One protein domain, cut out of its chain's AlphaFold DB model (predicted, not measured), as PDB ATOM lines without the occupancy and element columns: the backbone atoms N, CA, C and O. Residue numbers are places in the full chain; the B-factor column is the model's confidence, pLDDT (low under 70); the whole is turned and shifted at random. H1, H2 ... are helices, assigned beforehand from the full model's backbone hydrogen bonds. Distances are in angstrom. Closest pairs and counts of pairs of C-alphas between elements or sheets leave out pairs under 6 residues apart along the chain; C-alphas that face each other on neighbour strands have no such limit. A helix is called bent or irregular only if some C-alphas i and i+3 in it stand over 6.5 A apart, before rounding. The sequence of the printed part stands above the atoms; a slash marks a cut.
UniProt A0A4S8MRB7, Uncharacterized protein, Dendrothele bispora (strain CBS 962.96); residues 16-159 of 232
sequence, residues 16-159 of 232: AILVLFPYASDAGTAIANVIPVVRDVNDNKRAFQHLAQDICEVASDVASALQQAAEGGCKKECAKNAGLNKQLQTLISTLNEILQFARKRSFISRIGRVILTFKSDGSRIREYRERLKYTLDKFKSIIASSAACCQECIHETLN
ATOM      1  N   ALA A  16     197.184 162.555 157.499       79.94
ATOM      2  CA  ALA A  16     197.388 161.215 158.037       79.94
ATOM      3  C   ALA A  16     198.063 161.258 159.419       79.94
ATOM      4  O   ALA A  16     197.633 160.542 160.326       79.94
ATOM      5  N   ILE A  17     199.055 162.137 159.616       80.75
ATOM      6  CA  ILE A  17     199.695 162.351 160.924       80.75
ATOM      7  C   ILE A  17     198.670 162.883 161.930       80.75
ATOM      8  O   ILE A  17     198.597 162.399 163.059       80.75
ATOM      9  N   LEU A  18     197.862 163.865 161.518       82.75
ATOM     10  CA  LEU A  18     196.896 164.525 162.400       82.75
ATOM     11  C   LEU A  18     195.817 163.569 162.922       82.75
ATOM     12  O   LEU A  18     195.377 163.709 164.061       82.75
ATOM     13  N   VAL A  19     195.404 162.595 162.107       82.88
ATOM     14  CA  VAL A  19     194.436 161.561 162.506       82.88
ATOM     15  C   VAL A  19     195.068 160.531 163.445       82.88
ATOM     16  O   VAL A  19     194.393 160.011 164.333       82.88
ATOM     17  N   LEU A  20     196.353 160.222 163.259       83.94
ATOM     18  CA  LEU A  20     197.045 159.193 164.034       83.94
ATOM     19  C   LEU A  20     197.463 159.676 165.423       83.94
ATOM     20  O   LEU A  20     197.342 158.923 166.384       83.94
ATOM     21  N   PHE A  21     197.945 160.909 165.547       87.19
ATOM     22  CA  PHE A  21     198.510 161.405 166.797       87.19
ATOM     23  C   PHE A  21     197.598 162.455 167.426       87.19
ATOM     24  O   PHE A  21     197.563 163.600 166.957       87.19
ATOM     25  N   PRO A  22     196.881 162.114 168.514       84.50
ATOM     26  CA  PRO A  22     196.126 163.121 169.240       84.50
ATOM     27  C   PRO A  22     197.104 164.203 169.717       84.50
ATOM     28  O   PRO A  22     198.245 163.911 170.070       84.50
ATOM     29  N   TYR A  23     196.675 165.463 169.686       92.81
ATOM     30  CA  TYR A  23     197.486 166.657 169.980       92.81
ATOM     31  C   TYR A  23     198.497 167.097 168.906       92.81
ATOM     32  O   TYR A  23     199.040 168.191 169.041       92.81
ATOM     33  N   ALA A  24     198.734 166.345 167.823       91.94
ATOM     34  CA  ALA A  24     199.625 166.816 166.751       91.94
ATOM     35  C   ALA A  24     199.087 168.089 166.068       91.94
ATOM     36  O   ALA A  24     199.839 169.036 165.839       91.94
ATOM     37  N   SER A  25     197.770 168.150 165.835       92.19
ATOM     38  CA  SER A  25     197.090 169.340 165.293       92.19
ATOM     39  C   SER A  25     197.216 170.552 166.220       92.19
ATOM     40  O   SER A  25     197.562 171.656 165.787       92.19
ATOM     41  N   ASP A  26     197.009 170.341 167.521       94.25
ATOM     42  CA  ASP A  26     197.105 171.399 168.528       94.25
ATOM     43  C   ASP A  26     198.544 171.914 168.658       94.25
ATOM     44  O   ASP A  26     198.768 173.123 168.744       94.25
ATOM     45  N   ALA A  27     199.533 171.014 168.614       94.81
ATOM     46  CA  ALA A  27     200.947 171.369 168.602       94.81
ATOM     47  C   ALA A  27     201.305 172.184 167.354       94.81
ATOM     48  O   ALA A  27     201.932 173.238 167.475       94.81
ATOM     49  N   GLY A  28     200.850 171.754 166.173       92.56
ATOM     50  CA  GLY A  28     201.048 172.495 164.930       92.56
ATOM     51  C   GLY A  28     200.438 173.893 164.973       92.56
ATOM     52  O   GLY A  28     201.104 174.876 164.647       92.56
ATOM     53  N   THR A  29     199.214 174.001 165.487       93.81
ATOM     54  CA  THR A  29     198.525 175.281 165.689       93.81
ATOM     55  C   THR A  29     199.281 176.183 166.669       93.81
ATOM     56  O   THR A  29     199.460 177.377 166.411       93.81
ATOM     57  N   ALA A  30     199.769 175.638 167.787       95.81
ATOM     58  CA  ALA A  30     200.556 176.393 168.761       95.81
ATOM     59  C   ALA A  30     201.861 176.930 168.147       95.81
ATOM     60  O   ALA A  30     202.196 178.101 168.350       95.81
ATOM     61  N   ILE A  31     202.561 176.116 167.349       95.00
ATOM     62  CA  ILE A  31     203.786 176.513 166.639       95.00
ATOM     63  C   ILE A  31     203.497 177.633 165.630       95.00
ATOM     64  O   ILE A  31     204.169 178.669 165.647       95.00
ATOM     65  N   ALA A  32     202.470 177.462 164.792       92.62
ATOM     66  CA  ALA A  32     202.074 178.452 163.793       92.62
ATOM     67  C   ALA A  32     201.725 179.812 164.423       92.62
ATOM     68  O   ALA A  32     202.042 180.860 163.862       92.62
ATOM     69  N   ASN A  33     201.131 179.805 165.619       95.44
ATOM     70  CA  ASN A  33     200.772 181.024 166.343       95.44
ATOM     71  C   ASN A  33     201.960 181.700 167.042       95.44
ATOM     72  O   ASN A  33     202.001 182.930 167.124       95.44
ATOM     73  N   VAL A  34     202.916 180.934 167.582       96.50
ATOM     74  CA  VAL A  34     204.003 181.503 168.396       96.50
ATOM     75  C   VAL A  34     205.117 182.122 167.554       96.50
ATOM     76  O   VAL A  34     205.625 183.181 167.917       96.50
ATOM     77  N   ILE A  35     205.466 181.519 166.412       94.81
ATOM     78  CA  ILE A  35     206.560 181.985 165.544       94.81
ATOM     79  C   ILE A  35     206.402 183.452 165.109       94.81
ATOM     80  O   ILE A  35     207.350 184.214 165.321       94.81
ATOM     81  N   PRO A  36     205.269 183.893 164.519       94.81
ATOM     82  CA  PRO A  36     205.136 185.282 164.079       94.81
ATOM     83  C   PRO A  36     205.232 186.248 165.262       94.81
ATOM     84  O   PRO A  36     205.967 187.228 165.202       94.81
ATOM     85  N   VAL A  37     204.595 185.918 166.390       96.12
ATOM     86  CA  VAL A  37     204.600 186.780 167.578       96.12
ATOM     87  C   VAL A  37     205.997 186.922 168.178       96.12
ATOM     88  O   VAL A  37     206.380 188.022 168.564       96.12
ATOM     89  N   VAL A  38     206.765 185.831 168.257       95.50
ATOM     90  CA  VAL A  38     208.153 185.846 168.740       95.50
ATOM     91  C   VAL A  38     209.043 186.667 167.801       95.50
ATOM     92  O   VAL A  38     209.874 187.439 168.277       95.50
ATOM     93  N   ARG A  39     208.862 186.548 166.479       93.50
ATOM     94  CA  ARG A  39     209.635 187.308 165.481       93.50
ATOM     95  C   ARG A  39     209.330 188.809 165.492       93.50
ATOM     96  O   ARG A  39     210.228 189.596 165.194       93.50
ATOM     97  N   ASP A  40     208.117 189.190 165.877       92.81
ATOM     98  CA  ASP A  40     207.664 190.584 165.942       92.81
ATOM     99  C   ASP A  40     208.087 191.315 167.234       92.81
ATOM    100  O   ASP A  40     207.778 192.497 167.420       92.81
ATOM    101  N   VAL A  41     208.796 190.650 168.156       91.81
ATOM    102  CA  VAL A  41     209.313 191.309 169.363       91.81
ATOM    103  C   VAL A  41     210.543 192.158 169.018       91.81
ATOM    104  O   VAL A  41     211.605 191.647 168.664       91.81
ATOM    105  N   ASN A  42     210.405 193.479 169.161       88.88
ATOM    106  CA  ASN A  42     211.497 194.431 168.926       88.88
ATOM    107  C   ASN A  42     212.533 194.449 170.061       88.88
ATOM    108  O   ASN A  42     213.728 194.611 169.810       88.88
ATOM    109  N   ASP A  43     212.089 194.260 171.303       84.12
ATOM    110  CA  ASP A  43     212.977 194.218 172.464       84.12
ATOM    111  C   ASP A  43     213.763 192.909 172.481       84.12
ATOM    112  O   ASP A  43     213.201 191.831 172.312       84.12
ATOM    113  N   ASN A  44     215.076 192.985 172.720       86.81
ATOM    114  CA  ASN A  44     215.947 191.807 172.753       86.81
ATOM    115  C   ASN A  44     215.793 190.928 171.492       86.81
ATOM    116  O   ASN A  44     215.812 189.695 171.555       86.81
ATOM    117  N   LYS A  45     215.621 191.587 170.338       90.69
ATOM    118  CA  LYS A  45     215.294 190.973 169.047       90.69
ATOM    119  C   LYS A  45     216.144 189.744 168.736       90.69
ATOM    120  O   LYS A  45     215.611 188.721 168.327       90.69
ATOM    121  N   ARG A  46     217.455 189.809 168.987       92.06
ATOM    122  CA  ARG A  46     218.379 188.688 168.750       92.06
ATOM    123  C   ARG A  46     218.013 187.444 169.567       92.06
ATOM    124  O   ARG A  46     218.004 186.346 169.023       92.06
ATOM    125  N   ALA A  47     217.702 187.591 170.856       93.50
ATOM    126  CA  ALA A  47     217.344 186.448 171.695       93.50
ATOM    127  C   ALA A  47     215.998 185.838 171.282       93.50
ATOM    128  O   ALA A  47     215.880 184.616 171.227       93.50
ATOM    129  N   PHE A  48     215.011 186.670 170.936       95.00
ATOM    130  CA  PHE A  48     213.732 186.190 170.408       95.00
ATOM    131  C   PHE A  48     213.878 185.538 169.027       95.00
ATOM    132  O   PHE A  48     213.246 184.521 168.772       95.00
ATOM    133  N   GLN A  49     214.759 186.038 168.158       94.50
ATOM    134  CA  GLN A  49     215.075 185.387 166.883       94.50
ATOM    135  C   GLN A  49     215.692 184.000 167.081       94.50
ATOM    136  O   GLN A  49     215.268 183.056 166.420       94.50
ATOM    137  N   HIS A  50     216.635 183.854 168.018       95.69
ATOM    138  CA  HIS A  50     217.165 182.537 168.378       95.69
ATOM    139  C   HIS A  50     216.076 181.624 168.953       95.69
ATOM    140  O   HIS A  50     216.006 180.462 168.578       95.69
ATOM    141  N   LEU A  51     215.178 182.145 169.792       96.75
ATOM    142  CA  LEU A  51     214.045 181.366 170.298       96.75
ATOM    143  C   LEU A  51     213.094 180.923 169.172       96.75
ATOM    144  O   LEU A  51     212.635 179.787 169.178       96.75
ATOM    145  N   ALA A  52     212.812 181.785 168.192       96.25
ATOM    146  CA  ALA A  52     211.998 181.422 167.031       96.25
ATOM    147  C   ALA A  52     212.655 180.319 166.193       96.25
ATOM    148  O   ALA A  52     211.955 179.435 165.706       96.25
ATOM    149  N   GLN A  53     213.978 180.382 166.024       96.00
ATOM    150  CA  GLN A  53     214.750 179.364 165.320       96.00
ATOM    151  C   GLN A  53     214.653 178.013 166.039       96.00
ATOM    152  O   GLN A  53     214.260 177.033 165.416       96.00
ATOM    153  N   ASP A  54     214.888 177.988 167.353       95.94
ATOM    154  CA  ASP A  54     214.761 176.774 168.165       95.94
ATOM    155  C   ASP A  54     213.344 176.170 168.077       95.94
ATOM    156  O   ASP A  54     213.188 174.957 167.970       95.94
ATOM    157  N   ILE A  55     212.291 177.001 168.079       96.69
ATOM    158  CA  ILE A  55     210.905 176.532 167.901       96.69
ATOM    159  C   ILE A  55     210.713 175.883 166.522       96.69
ATOM    160  O   ILE A  55     210.041 174.859 166.423       96.69
ATOM    161  N   CYS A  56     211.290 176.460 165.461       94.62
ATOM    162  CA  CYS A  56     211.212 175.892 164.113       94.62
ATOM    163  C   CYS A  56     211.952 174.550 164.017       94.62
ATOM    164  O   CYS A  56     211.451 173.623 163.388       94.62
ATOM    165  N   GLU A  57     213.121 174.433 164.647       93.25
ATOM    166  CA  GLU A  57     213.889 173.183 164.698       93.25
ATOM    167  C   GLU A  57     213.116 172.089 165.439       93.25
ATOM    168  O   GLU A  57     212.937 170.993 164.910       93.25
ATOM    169  N   VAL A  58     212.548 172.410 166.606       93.31
ATOM    170  CA  VAL A  58     211.685 171.484 167.358       93.31
ATOM    171  C   VAL A  58     210.471 171.062 166.530       93.31
ATOM    172  O   VAL A  58     210.119 169.886 166.527       93.31
ATOM    173  N   ALA A  59     209.836 171.992 165.814       92.94
ATOM    174  CA  ALA A  59     208.695 171.687 164.957       92.94
ATOM    175  C   ALA A  59     209.053 170.681 163.855       92.94
ATOM    176  O   ALA A  59     208.344 169.692 163.680       92.94
ATOM    177  N   SER A  60     210.166 170.914 163.155       91.19
ATOM    178  CA  SER A  60     210.668 170.029 162.099       91.19
ATOM    179  C   SER A  60     211.014 168.641 162.631       91.19
ATOM    180  O   SER A  60     210.646 167.637 162.020       91.19
ATOM    181  N   ASP A  61     211.671 168.569 163.788       90.69
ATOM    182  CA  ASP A  61     212.063 167.295 164.386       90.69
ATOM    183  C   ASP A  61     210.850 166.498 164.882       90.69
ATOM    184  O   ASP A  61     210.779 165.287 164.669       90.69
ATOM    185  N   VAL A  62     209.871 167.159 165.511       91.38
ATOM    186  CA  VAL A  62     208.624 166.509 165.941       91.38
ATOM    187  C   VAL A  62     207.822 166.035 164.730       91.38
ATOM    188  O   VAL A  62     207.355 164.901 164.735       91.38
ATOM    189  N   ALA A  63     207.700 166.848 163.675       91.19
ATOM    190  CA  ALA A  63     207.030 166.456 162.433       91.19
ATOM    191  C   ALA A  63     207.690 165.242 161.781       91.19
ATOM    192  O   ALA A  63     207.007 164.267 161.477       91.19
ATOM    193  N   SER A  64     209.015 165.265 161.649       89.62
ATOM    194  CA  SER A  64     209.776 164.157 161.066       89.62
ATOM    195  C   SER A  64     209.611 162.873 161.874       89.62
ATOM    196  O   SER A  64     209.404 161.802 161.312       89.62
ATOM    197  N   ALA A  65     209.655 162.967 163.201       87.81
ATOM    198  CA  ALA A  65     209.550 161.793 164.052       87.81
ATOM    199  C   ALA A  65     208.110 161.240 164.115       87.81
ATOM    200  O   ALA A  65     207.925 160.024 164.123       87.81
ATOM    201  N   LEU A  66     207.083 162.100 164.077       88.50
ATOM    202  CA  LEU A  66     205.695 161.653 163.908       88.50
ATOM    203  C   LEU A  66     205.465 160.989 162.546       88.50
ATOM    204  O   LEU A  66     204.788 159.965 162.486       88.50
ATOM    205  N   GLN A  67     206.054 161.525 161.472       88.38
ATOM    206  CA  GLN A  67     205.985 160.917 160.143       88.38
ATOM    207  C   GLN A  67     206.619 159.523 160.139       88.38
ATOM    208  O   GLN A  67     205.989 158.560 159.714       88.38
ATOM    209  N   GLN A  68     207.824 159.386 160.698       84.81
ATOM    210  CA  GLN A  68     208.499 158.091 160.823       84.81
ATOM    211  C   GLN A  68     207.662 157.084 161.619       84.81
ATOM    212  O   GLN A  68     207.543 155.924 161.227       84.81
ATOM    213  N   ALA A  69     207.037 157.525 162.714       83.88
ATOM    214  CA  ALA A  69     206.154 156.678 163.508       83.88
ATOM    215  C   ALA A  69     204.864 156.293 162.756       83.88
ATOM    216  O   ALA A  69     204.336 155.199 162.969       83.88
ATOM    217  N   ALA A  70     204.360 157.155 161.866       85.19
ATOM    218  CA  ALA A  70     203.233 156.842 160.994       85.19
ATOM    219  C   ALA A  70     203.616 155.835 159.897       85.19
ATOM    220  O   ALA A  70     202.836 154.934 159.597       85.19
ATOM    221  N   GLU A  71     204.797 155.960 159.295       84.88
ATOM    222  CA  GLU A  71     205.243 155.111 158.185       84.88
ATOM    223  C   GLU A  71     205.742 153.734 158.641       84.88
ATOM    224  O   GLU A  71     205.481 152.737 157.970       84.88
ATOM    225  N   GLY A  72     206.391 153.650 159.807       76.94
ATOM    226  CA  GLY A  72     207.058 152.448 160.324       76.94
ATOM    227  C   GLY A  72     206.147 151.298 160.778       76.94
ATOM    228  O   GLY A  72     206.553 150.499 161.614       76.94
ATOM    229  N   GLY A  73     204.901 151.217 160.303       69.19
ATOM    230  CA  GLY A  73     203.974 150.107 160.580       69.19
ATOM    231  C   GLY A  73     203.357 150.088 161.985       69.19
ATOM    232  O   GLY A  73     202.295 149.503 162.182       69.19
ATOM    233  N   CYS A  74     203.922 150.817 162.943       66.94
ATOM    234  CA  CYS A  74     203.504 150.826 164.349       66.94
ATOM    235  C   CYS A  74     202.351 151.797 164.671       66.94
ATOM    236  O   CYS A  74     202.205 152.303 165.789       66.94
ATOM    237  N   LYS A  75     201.502 152.067 163.672       71.12
ATOM    238  CA  LYS A  75     200.495 153.139 163.679       71.12
ATOM    239  C   LYS A  75     199.583 153.118 164.907       71.12
ATOM    240  O   LYS A  75     199.269 154.172 165.446       71.12
ATOM    241  N   LYS A  76     199.133 151.939 165.352       71.44
ATOM    242  CA  LYS A  76     198.134 151.824 166.434       71.44
ATOM    243  C   LYS A  76     198.733 151.921 167.838       71.44
ATOM    244  O   LYS A  76     198.081 152.476 168.721       71.44
ATOM    245  N   GLU A  77     199.935 151.394 168.049       73.69
ATOM    246  CA  GLU A  77     200.586 151.367 169.367       73.69
ATOM    247  C   GLU A  77     201.304 152.683 169.663       73.69
ATOM    248  O   GLU A  77     201.141 153.236 170.752       73.69
ATOM    249  N   CYS A  78     201.985 153.265 168.670       74.25
ATOM    250  CA  CYS A  78     202.627 154.573 168.813       74.25
ATOM    251  C   CYS A  78     201.610 155.702 169.027       74.25
ATOM    252  O   CYS A  78     201.816 156.552 169.893       74.25
ATOM    253  N   ALA A  79     200.482 155.685 168.310       75.81
ATOM    254  CA  ALA A  79     199.396 156.660 168.471       75.81
ATOM    255  C   ALA A  79     198.805 156.681 169.893       75.81
ATOM    256  O   ALA A  79     198.423 157.725 170.427       75.81
ATOM    257  N   LYS A  80     198.736 155.507 170.530       81.19
ATOM    258  CA  LYS A  80     198.209 155.340 171.890       81.19
ATOM    259  C   LYS A  80     199.284 155.476 172.964       81.19
ATOM    260  O   LYS A  80     198.974 155.335 174.148       81.19
ATOM    261  N   ASN A  81     200.528 155.772 172.587       86.81
ATOM    262  CA  ASN A  81     201.614 155.921 173.538       86.81
ATOM    263  C   ASN A  81     201.359 157.144 174.437       86.81
ATOM    264  O   ASN A  81     201.526 158.300 174.040       86.81
ATOM    265  N   ALA A  82     200.958 156.883 175.682       88.81
ATOM    266  CA  ALA A  82     200.663 157.923 176.665       88.81
ATOM    267  C   ALA A  82     201.874 158.833 176.941       88.81
ATOM    268  O   ALA A  82     201.707 160.020 177.220       88.81
ATOM    269  N   GLY A  83     203.094 158.296 176.828       90.88
ATOM    270  CA  GLY A  83     204.330 159.060 176.960       90.88
ATOM    271  C   GLY A  83     204.486 160.098 175.851       90.88
ATOM    272  O   GLY A  83     204.767 161.260 176.147       90.88
ATOM    273  N   LEU A  84     204.258 159.698 174.598       90.12
ATOM    274  CA  LEU A  84     204.328 160.576 173.428       90.12
ATOM    275  C   LEU A  84     203.285 161.697 173.519       90.12
ATOM    276  O   LEU A  84     203.630 162.875 173.419       90.12
ATOM    277  N   ASN A  85     202.038 161.341 173.835       91.38
ATOM    278  CA  ASN A  85     200.949 162.305 174.016       91.38
ATOM    279  C   ASN A  85     201.250 163.309 175.139       91.38
ATOM    280  O   ASN A  85     201.045 164.513 174.978       91.38
ATOM    281  N   LYS A  86     201.828 162.845 176.254       94.38
ATOM    282  CA  LYS A  86     202.276 163.716 177.348       94.38
ATOM    283  C   LYS A  86     203.372 164.693 176.906       94.38
ATOM    284  O   LYS A  86     203.366 165.846 177.345       94.38
ATOM    285  N   GLN A  87     204.312 164.268 176.059       95.38
ATOM    286  CA  GLN A  87     205.344 165.172 175.537       95.38
ATOM    287  C   GLN A  87     204.760 166.215 174.576       95.38
ATOM    288  O   GLN A  87     205.108 167.386 174.703       95.38
ATOM    289  N   LEU A  88     203.820 165.842 173.697       94.50
ATOM    290  CA  LEU A  88     203.121 166.804 172.828       94.50
ATOM    291  C   LEU A  88     202.359 167.857 173.640       94.50
ATOM    292  O   LEU A  88     202.486 169.052 173.382       94.50
ATOM    293  N   GLN A  89     201.635 167.447 174.681       96.06
ATOM    294  CA  GLN A  89     200.962 168.384 175.586       96.06
ATOM    295  C   GLN A  89     201.946 169.305 176.319       96.06
ATOM    296  O   GLN A  89     201.701 170.506 176.451       96.06
ATOM    297  N   THR A  90     203.083 168.767 176.770       96.81
ATOM    298  CA  THR A  90     204.143 169.557 177.421       96.81
ATOM    299  C   THR A  90     204.730 170.596 176.461       96.81
ATOM    300  O   THR A  90     204.970 171.744 176.855       96.81
ATOM    301  N   LEU A  91     204.908 170.221 175.191       96.88
ATOM    302  CA  LEU A  91     205.326 171.128 174.128       96.88
ATOM    303  C   LEU A  91     204.287 172.238 173.920       96.88
ATOM    304  O   LEU A  91     204.647 173.410 173.990       96.88
ATOM    305  N   ILE A  92     203.004 171.892 173.758       97.25
ATOM    306  CA  ILE A  92     201.898 172.857 173.612       97.25
ATOM    307  C   ILE A  92     201.879 173.853 174.777       97.25
ATOM    308  O   ILE A  92     201.813 175.063 174.556       97.25
ATOM    309  N   SER A  93     201.984 173.369 176.019       98.00
ATOM    310  CA  SER A  93     202.032 174.230 177.207       98.00
ATOM    311  C   SER A  93     203.208 175.204 177.146       98.00
ATOM    312  O   SER A  93     203.032 176.407 177.326       98.00
ATOM    313  N   THR A  94     204.401 174.703 176.823       98.25
ATOM    314  CA  THR A  94     205.618 175.521 176.738       98.25
ATOM    315  C   THR A  94     205.513 176.573 175.626       98.25
ATOM    316  O   THR A  94     205.859 177.732 175.843       98.25
ATOM    317  N   LEU A  95     204.965 176.219 174.459       98.06
ATOM    318  CA  LEU A  95     204.735 177.155 173.353       98.06
ATOM    319  C   LEU A  95     203.715 178.240 173.721       98.06
ATOM    320  O   LEU A  95     203.923 179.412 173.405       98.06
ATOM    321  N   ASN A  96     202.647 177.882 174.434       98.19
ATOM    322  CA  ASN A  96     201.660 178.843 174.926       98.19
ATOM    323  C   ASN A  96     202.266 179.813 175.952       98.19
ATOM    324  O   ASN A  96     201.992 181.013 175.900       98.19
ATOM    325  N   GLU A  97     203.128 179.337 176.851       98.19
ATOM    326  CA  GLU A  97     203.863 180.202 177.780       98.19
ATOM    327  C   GLU A  97     204.799 181.175 177.047       98.19
ATOM    328  O   GLU A  97     204.830 182.368 177.374       98.19
ATOM    329  N   ILE A  98     205.513 180.701 176.019       98.00
ATOM    330  CA  ILE A  98     206.352 181.545 175.156       98.00
ATOM    331  C   ILE A  98     205.498 182.593 174.437       98.00
ATOM    332  O   ILE A  98     205.860 183.770 174.422       98.00
ATOM    333  N   LEU A  99     204.351 182.199 173.881       97.44
ATOM    334  CA  LEU A  99     203.426 183.097 173.192       97.44
ATOM    335  C   LEU A  99     202.942 184.220 174.115       97.44
ATOM    336  O   LEU A  99     202.995 185.394 173.743       97.44
ATOM    337  N   GLN A 100     202.508 183.887 175.332       97.44
ATOM    338  CA  GLN A 100     202.070 184.885 176.312       97.44
ATOM    339  C   GLN A 100     203.214 185.811 176.731       97.44
ATOM    340  O   GLN A 100     203.036 187.028 176.833       97.44
ATOM    341  N   PHE A 101     204.410 185.254 176.924       95.69
ATOM    342  CA  PHE A 101     205.605 186.027 177.236       95.69
ATOM    343  C   PHE A 101     205.966 187.008 176.108       95.69
ATOM    344  O   PHE A 101     206.150 188.199 176.372       95.69
ATOM    345  N   ALA A 102     205.982 186.550 174.855       95.38
ATOM    346  CA  ALA A 102     206.266 187.377 173.686       95.38
ATOM    347  C   ALA A 102     205.213 188.484 173.492       95.38
ATOM    348  O   ALA A 102     205.574 189.640 173.277       95.38
ATOM    349  N   ARG A 103     203.915 188.184 173.672       94.94
ATOM    350  CA  ARG A 103     202.835 189.193 173.637       94.94
ATOM    351  C   ARG A 103     203.025 190.269 174.698       94.94
ATOM    352  O   ARG A 103     202.959 191.458 174.388       94.94
ATOM    353  N   LYS A 104     203.303 189.865 175.942       92.31
ATOM    354  CA  LYS A 104     203.554 190.801 177.045       92.31
ATOM    355  C   LYS A 104     204.743 191.708 176.737       92.31
ATOM    356  O   LYS A 104     204.686 192.903 177.013       92.31
ATOM    357  N   ARG A 105     205.801 191.165 176.132       89.69
ATOM    358  CA  ARG A 105     206.991 191.933 175.745       89.69
ATOM    359  C   ARG A 105     206.737 192.880 174.584       89.69
ATOM    360  O   ARG A 105     207.109 194.042 174.678       89.69
ATOM    361  N   SER A 106     206.013 192.434 173.565       88.88
ATOM    362  CA  SER A 106     205.562 193.293 172.465       88.88
ATOM    363  C   SER A 106     204.683 194.454 172.957       88.88
ATOM    364  O   SER A 106     204.765 195.566 172.448       88.88
ATOM    365  N   PHE A 107     203.870 194.240 173.994       87.62
ATOM    366  CA  PHE A 107     203.082 195.313 174.602       87.62
ATOM    367  C   PHE A 107     203.942 196.303 175.404       87.62
ATOM    368  O   PHE A 107     203.762 197.512 175.283       87.62
ATOM    369  N   ILE A 108     204.899 195.809 176.197       85.00
ATOM    370  CA  ILE A 108     205.797 196.658 176.998       85.00
ATOM    371  C   ILE A 108     206.685 197.532 176.102       85.00
ATOM    372  O   ILE A 108     206.835 198.721 176.391       85.00
ATOM    373  N   SER A 109     207.206 196.975 175.006       80.19
ATOM    374  CA  SER A 109     208.040 197.713 174.050       80.19
ATOM    375  C   SER A 109     207.288 198.901 173.443       80.19
ATOM    376  O   SER A 109     207.836 199.997 173.330       80.19
ATOM    377  N   ARG A 110     205.989 198.733 173.156       80.69
ATOM    378  CA  ARG A 110     205.110 199.807 172.657       80.69
ATOM    379  C   ARG A 110     204.884 200.929 173.668       80.69
ATOM    380  O   ARG A 110     204.658 202.061 173.260       80.69
ATOM    381  N   ILE A 111     204.943 200.637 174.968       83.38
ATOM    382  CA  ILE A 111     204.736 201.632 176.038       83.38
ATOM    383  C   ILE A 111     206.049 202.365 176.388       83.38
ATOM    384  O   ILE A 111     206.066 203.248 177.243       83.38
ATOM    385  N   GLY A 112     207.171 202.038 175.734       71.06
ATOM    386  CA  GLY A 112     208.437 202.762 175.896       71.06
ATOM    387  C   GLY A 112     209.144 202.538 177.240       71.06
ATOM    388  O   GLY A 112     210.094 203.247 177.564       71.06
ATOM    389  N   ARG A 113     208.735 201.540 178.039       65.31
ATOM    390  CA  ARG A 113     209.417 201.170 179.298       65.31
ATOM    391  C   ARG A 113     210.479 200.102 179.045       65.31
ATOM    392  O   ARG A 113     210.276 198.934 179.356       65.31
ATOM    393  N   VAL A 114     211.610 200.517 178.481       57.72
ATOM    394  CA  VAL A 114     212.595 199.586 177.903       57.72
ATOM    395  C   VAL A 114     213.750 199.239 178.867       57.72
ATOM    396  O   VAL A 114     214.302 198.150 178.808       57.72
ATOM    397  N   ILE A 115     214.100 200.094 179.834       58.03
ATOM    398  CA  ILE A 115     215.442 200.027 180.456       58.03
ATOM    399  C   ILE A 115     215.614 198.912 181.520       58.03
ATOM    400  O   ILE A 115     216.722 198.412 181.698       58.03
ATOM    401  N   LEU A 116     214.557 198.452 182.205       59.53
ATOM    402  CA  LEU A 116     214.703 197.558 183.376       59.53
ATOM    403  C   LEU A 116     214.451 196.062 183.123       59.53
ATOM    404  O   LEU A 116     214.695 195.248 184.012       59.53
ATOM    405  N   THR A 117     213.963 195.656 181.949       63.66
ATOM    406  CA  THR A 117     213.448 194.285 181.781       63.66
ATOM    407  C   THR A 117     214.377 193.307 181.068       63.66
ATOM    408  O   THR A 117     214.189 192.098 181.202       63.66
ATOM    409  N   PHE A 118     215.423 193.792 180.397       67.81
ATOM    410  CA  PHE A 118     216.292 192.963 179.551       67.81
ATOM    411  C   PHE A 118     216.965 191.794 180.278       67.81
ATOM    412  O   PHE A 118     217.028 190.684 179.747       67.81
ATOM    413  N   LYS A 119     217.455 192.010 181.505       73.69
ATOM    414  CA  LYS A 119     218.206 190.977 182.237       73.69
ATOM    415  C   LYS A 119     217.314 189.806 182.661       73.69
ATOM    416  O   LYS A 119     217.742 188.658 182.594       73.69
ATOM    417  N   SER A 120     216.063 190.094 183.030       79.50
ATOM    418  CA  SER A 120     215.053 189.075 183.347       79.50
ATOM    419  C   SER A 120     214.587 188.304 182.110       79.50
ATOM    420  O   SER A 120     214.128 187.172 182.243       79.50
ATOM    421  N   ASP A 121     214.670 188.900 180.921       86.56
ATOM    422  CA  ASP A 121     214.242 188.235 179.690       86.56
ATOM    423  C   ASP A 121     215.240 187.191 179.234       86.56
ATOM    424  O   ASP A 121     214.845 186.111 178.807       86.56
ATOM    425  N   GLY A 122     216.534 187.477 179.387       90.06
ATOM    426  CA  GLY A 122     217.587 186.531 179.039       90.06
ATOM    427  C   GLY A 122     217.488 185.208 179.805       90.06
ATOM    428  O   GLY A 122     217.676 184.150 179.205       90.06
ATOM    429  N   SER A 123     217.175 185.243 181.106       92.75
ATOM    430  CA  SER A 123     217.005 184.017 181.901       92.75
ATOM    431  C   SER A 123     215.762 183.237 181.482       92.75
ATOM    432  O   SER A 123     215.849 182.034 181.264       92.75
ATOM    433  N   ARG A 124     214.631 183.922 181.283       95.25
ATOM    434  CA  ARG A 124     213.369 183.279 180.897       95.25
ATOM    435  C   ARG A 124     213.412 182.687 179.490       95.25
ATOM    436  O   ARG A 124     212.930 181.583 179.274       95.25
ATOM    437  N   ILE A 125     214.030 183.385 178.533       95.75
ATOM    438  CA  ILE A 125     214.252 182.848 177.183       95.75
ATOM    439  C   ILE A 125     215.120 181.594 177.260       95.75
ATOM    440  O   ILE A 125     214.781 180.594 176.641       95.75
ATOM    441  N   ARG A 126     216.212 181.615 178.034       96.06
ATOM    442  CA  ARG A 126     217.076 180.440 178.217       96.06
ATOM    443  C   ARG A 126     216.312 179.250 178.795       96.06
ATOM    444  O   ARG A 126     216.419 178.164 178.241       96.06
ATOM    445  N   GLU A 127     215.505 179.475 179.826       97.25
ATOM    446  CA  GLU A 127     214.640 178.447 180.418       97.25
ATOM    447  C   GLU A 127     213.703 177.830 179.368       97.25
ATOM    448  O   GLU A 127     213.591 176.609 179.274       97.25
ATOM    449  N   TYR A 128     213.070 178.649 178.520       98.12
ATOM    450  CA  TYR A 128     212.226 178.134 177.440       98.12
ATOM    451  C   TYR A 128     213.009 177.291 176.431       98.12
ATOM    452  O   TYR A 128     212.526 176.234 176.033       98.12
ATOM    453  N   ARG A 129     214.218 177.713 176.047       97.62
ATOM    454  CA  ARG A 129     215.088 176.937 175.145       97.62
ATOM    455  C   ARG A 129     215.464 175.585 175.755       97.62
ATOM    456  O   ARG A 129     215.394 174.562 175.081       97.62
ATOM    457  N   GLU A 130     215.808 175.567 177.041       97.69
ATOM    458  CA  GLU A 130     216.124 174.340 177.779       97.69
ATOM    459  C   GLU A 130     214.914 173.403 177.867       97.69
ATOM    460  O   GLU A 130     215.049 172.207 177.612       97.69
ATOM    461  N   ARG A 131     213.718 173.938 178.148       97.94
ATOM    462  CA  ARG A 131     212.469 173.162 178.172       97.94
ATOM    463  C   ARG A 131     212.120 172.584 176.802       97.94
ATOM    464  O   ARG A 131     211.785 171.408 176.724       97.94
ATOM    465  N   LEU A 132     212.235 173.379 175.736       97.56
ATOM    466  CA  LEU A 132     212.013 172.929 174.359       97.56
ATOM    467  C   LEU A 132     212.953 171.775 173.993       97.56
ATOM    468  O   LEU A 132     212.491 170.729 173.537       97.56
ATOM    469  N   LYS A 133     214.252 171.937 174.267       96.50
ATOM    470  CA  LYS A 133     215.257 170.895 174.039       96.50
ATOM    471  C   LYS A 133     214.954 169.632 174.846       96.50
ATOM    472  O   LYS A 133     214.930 168.544 174.289       96.50
ATOM    473  N   TYR A 134     214.661 169.776 176.137       95.81
ATOM    474  CA  TYR A 134     214.335 168.650 177.009       95.81
ATOM    475  C   TYR A 134     213.111 167.863 176.525       95.81
ATOM    476  O   TYR A 134     213.143 166.632 176.475       95.81
ATOM    477  N   THR A 135     212.029 168.557 176.158       94.12
ATOM    478  CA  THR A 135     210.822 167.915 175.627       94.12
ATOM    479  C   THR A 135     211.123 167.179 174.326       94.12
ATOM    480  O   THR A 135     210.666 166.050 174.156       94.12
ATOM    481  N   LEU A 136     211.935 167.766 173.445       93.00
ATOM    482  CA  LEU A 136     212.347 167.129 172.201       93.00
ATOM    483  C   LEU A 136     213.212 165.880 172.433       93.00
ATOM    484  O   LEU A 136     212.957 164.842 171.826       93.00
ATOM    485  N   ASP A 137     214.192 165.947 173.332       94.19
ATOM    486  CA  ASP A 137     215.056 164.809 173.667       94.19
ATOM    487  C   ASP A 137     214.228 163.643 174.232       94.19
ATOM    488  O   ASP A 137     214.395 162.487 173.832       94.19
ATOM    489  N   LYS A 138     213.253 163.944 175.102       93.81
ATOM    490  CA  LYS A 138     212.293 162.947 175.598       93.81
ATOM    491  C   LYS A 138     211.413 162.381 174.495       93.81
ATOM    492  O   LYS A 138     211.168 161.177 174.476       93.81
ATOM    493  N   PHE A 139     210.941 163.230 173.590       90.06
ATOM    494  CA  PHE A 139     210.124 162.819 172.457       90.06
ATOM    495  C   PHE A 139     210.874 161.831 171.553       90.06
ATOM    496  O   PHE A 139     210.374 160.738 171.286       90.06
ATOM    497  N   LYS A 140     212.117 162.159 171.179       90.69
ATOM    498  CA  LYS A 140     213.004 161.287 170.393       90.69
ATOM    499  C   LYS A 140     213.284 159.964 171.105       90.69
ATOM    500  O   LYS A 140     213.215 158.912 170.478       90.69
ATOM    501  N   SER A 141     213.540 159.999 172.414       91.94
ATOM    502  CA  SER A 141     213.765 158.789 173.217       91.94
ATOM    503  C   SER A 141     212.553 157.849 173.220       91.94
ATOM    504  O   SER A 141     212.723 156.641 173.060       91.94
ATOM    505  N   ILE A 142     211.334 158.386 173.345       89.75
ATOM    506  CA  ILE A 142     210.100 157.587 173.311       89.75
ATOM    507  C   ILE A 142     209.903 156.956 171.932       89.75
ATOM    508  O   ILE A 142     209.601 155.768 171.846       89.75
ATOM    509  N   ILE A 143     210.109 157.725 170.860       86.44
ATOM    510  CA  ILE A 143     209.949 157.216 169.493       86.44
ATOM    511  C   ILE A 143     210.981 156.131 169.189       86.44
ATOM    512  O   ILE A 143     210.603 155.068 168.700       86.44
ATOM    513  N   ALA A 144     212.247 156.335 169.557       86.75
ATOM    514  CA  ALA A 144     213.289 155.325 169.396       86.75
ATOM    515  C   ALA A 144     212.954 154.025 170.150       86.75
ATOM    516  O   ALA A 144     213.080 152.938 169.591       86.75
ATOM    517  N   SER A 145     212.459 154.134 171.390       85.62
ATOM    518  CA  SER A 145     212.014 152.970 172.167       85.62
ATOM    519  C   SER A 145     210.815 152.268 171.534       85.62
ATOM    520  O   SER A 145     210.726 151.046 171.609       85.62
ATOM    521  N   SER A 146     209.889 153.017 170.928       81.12
ATOM    522  CA  SER A 146     208.740 152.421 170.249       81.12
ATOM    523  C   SER A 146     209.149 151.703 168.966       81.12
ATOM    524  O   SER A 146     208.726 150.576 168.760       81.12
ATOM    525  N   ALA A 147     210.049 152.282 168.164       76.62
ATOM    526  CA  ALA A 147     210.515 151.686 166.914       76.62
ATOM    527  C   ALA A 147     211.205 150.325 167.126       76.62
ATOM    528  O   ALA A 147     211.011 149.415 166.322       76.62
ATOM    529  N   ALA A 148     211.950 150.168 168.228       74.69
ATOM    530  CA  ALA A 148     212.561 148.893 168.602       74.69
ATOM    531  C   ALA A 148     211.511 147.791 168.850       74.69
ATOM    532  O   ALA A 148     211.665 146.675 168.361       74.69
ATOM    533  N   CYS A 149     210.404 148.122 169.525       64.12
ATOM    534  CA  CYS A 149     209.314 147.176 169.789       64.12
ATOM    535  C   CYS A 149     208.652 146.678 168.490       64.12
ATOM    536  O   CYS A 149     208.334 145.499 168.353       64.12
ATOM    537  N   CYS A 150     208.516 147.555 167.494       69.25
ATOM    538  CA  CYS A 150     207.897 147.210 166.214       69.25
ATOM    539  C   CYS A 150     208.785 146.284 165.358       69.25
ATOM    540  O   CYS A 150     208.260 145.496 164.574       69.25
ATOM    541  N   GLN A 151     210.117 146.352 165.499       67.12
ATOM    542  CA  GLN A 151     211.045 145.461 164.785       67.12
ATOM    543  C   GLN A 151     211.020 144.028 165.329       67.12
ATOM    544  O   GLN A 151     211.063 143.081 164.544       67.12
ATOM    545  N   GLU A 152     210.916 143.853 166.648       61.16
ATOM    546  CA  GLU A 152     210.879 142.522 167.271       61.16
ATOM    547  C   GLU A 152     209.638 141.724 166.846       61.16
ATOM    548  O   GLU A 152     209.748 140.541 166.521       61.16
ATOM    549  N   CYS A 153     208.484 142.387 166.720       58.94
ATOM    550  CA  CYS A 153     207.236 141.734 166.322       58.94
ATOM    551  C   CYS A 153     207.295 141.152 164.892       58.94
ATOM    552  O   CYS A 153     206.728 140.093 164.628       58.94
ATOM    553  N   ILE A 154     208.042 141.791 163.978       62.78
ATOM    554  CA  ILE A 154     208.221 141.320 162.590       62.78
ATOM    555  C   ILE A 154     209.138 140.087 162.531       62.78
ATOM    556  O   ILE A 154     208.910 139.173 161.734       62.78
ATOM    557  N   HIS A 155     210.169 140.029 163.380       60.44
ATOM    558  CA  HIS A 155     211.086 138.887 163.418       60.44
ATOM    559  C   HIS A 155     210.442 137.623 164.001       60.44
ATOM    560  O   HIS A 155     210.773 136.515 163.574       60.44
ATOM    561  N   GLU A 156     209.499 137.768 164.932       57.75
ATOM    562  CA  GLU A 156     208.787 136.634 165.526       57.75
ATOM    563  C   GLU A 156     207.817 135.973 164.530       57.75
ATOM    564  O   GLU A 156     207.704 134.745 164.481       57.75
ATOM    565  N   THR A 157     207.192 136.758 163.640       57.50
ATOM    566  CA  THR A 157     206.277 136.208 162.624       57.50
ATOM    567  C   THR A 157     207.020 135.385 161.567       57.50
ATOM    568  O   THR A 157     206.555 134.315 161.184       57.50
ATOM    569  N   LEU A 158     208.218 135.817 161.151       60.44
ATOM    570  CA  LEU A 158     209.013 135.107 160.137       60.44
ATOM    571  C   LEU A 158     209.646 133.800 160.639       60.44
ATOM    572  O   LEU A 158     209.935 132.913 159.837       60.44
ATOM    573  N   ASN A 159     209.858 133.652 161.949       58.94
ATOM    574  CA  ASN A 159     210.395 132.411 162.513       58.94
ATOM    575  C   ASN A 159     209.322 131.340 162.756       58.94
ATOM    576  O   ASN A 159     209.659 130.160 162.842       58.94
TER     577      ASN A 159
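What this domain is: This is residues 16 to 159 of the 232 residues of an uncharacterized protein of Dendrothele bispora (strain CBS 962.96) (UniProt A0A4S8MRB7). Four helices, H2, H3, H5 and H6, make a long up-and-down bundle, each running against the one before it, with the longest, H6, reaching past the others at its Asn 159 end. Two short helices, H1 and H4, sit near the end of the bundle where H3 ends and H5 begins. The printed part has 144 residues with six named helices, H1 to H6 in chain order, and no named strand; the class is all helix. The whole is loose, with a radius of gyration of the C-alphas of 18.3 A and spans of 71 by 24 by 20 A.

Where its parts are: H6, residues 118 to 159, is 63.2 A long and ends at C-alpha 159 (210.395, 132.411, 162.513). H5 is residues 82 to 110, 42.3 A, H3 residues 45 to 71, 38.8 A, and H2 residues 24 to 39, 22.8 A. H2 is only just irregular: C-alphas 33 and 36 are 6.50 A apart. H1 is residues 16 to 20, from C-alpha 16 (197.388, 161.215, 158.037), and H4 residues 75 to 79.

How they stand to each other: H6 touches H3, the same way at a shallow tilt of 11 degrees, closest at the C-alphas of Val 58 and Leu 136, 6.5 A. With residues 128 to 143 alone, H6 touches H5 in a hairpin, closest at C-alphas 87 and 135, 6.1 A. H2 touches H5, closest at C-alphas 34 and 99, 5.1 A, and forms a hairpin with H3. H2 and H6 are apart. H1 touches H3, closest at C-alphas 17 and 67, 6.5 A; H1 and H4 only just touch, with 3 pairs of C-alphas within 8 A, the closest those of Leu 20 and Ala 79, 5.6 A. Every O i to N i+4 pair is within hydrogen-bond range in H1, H3, H4 and H5; H2 has 10 of 12 and H6 33 of 38.

The domain as a whole: The C-alphas farthest apart, of Gly 112 and Asn 159, are 71.6 A apart. The printed part has no cut and no long link. Residues 73 to 74, 113 to 118 and 149 to 159 have pLDDT under 70.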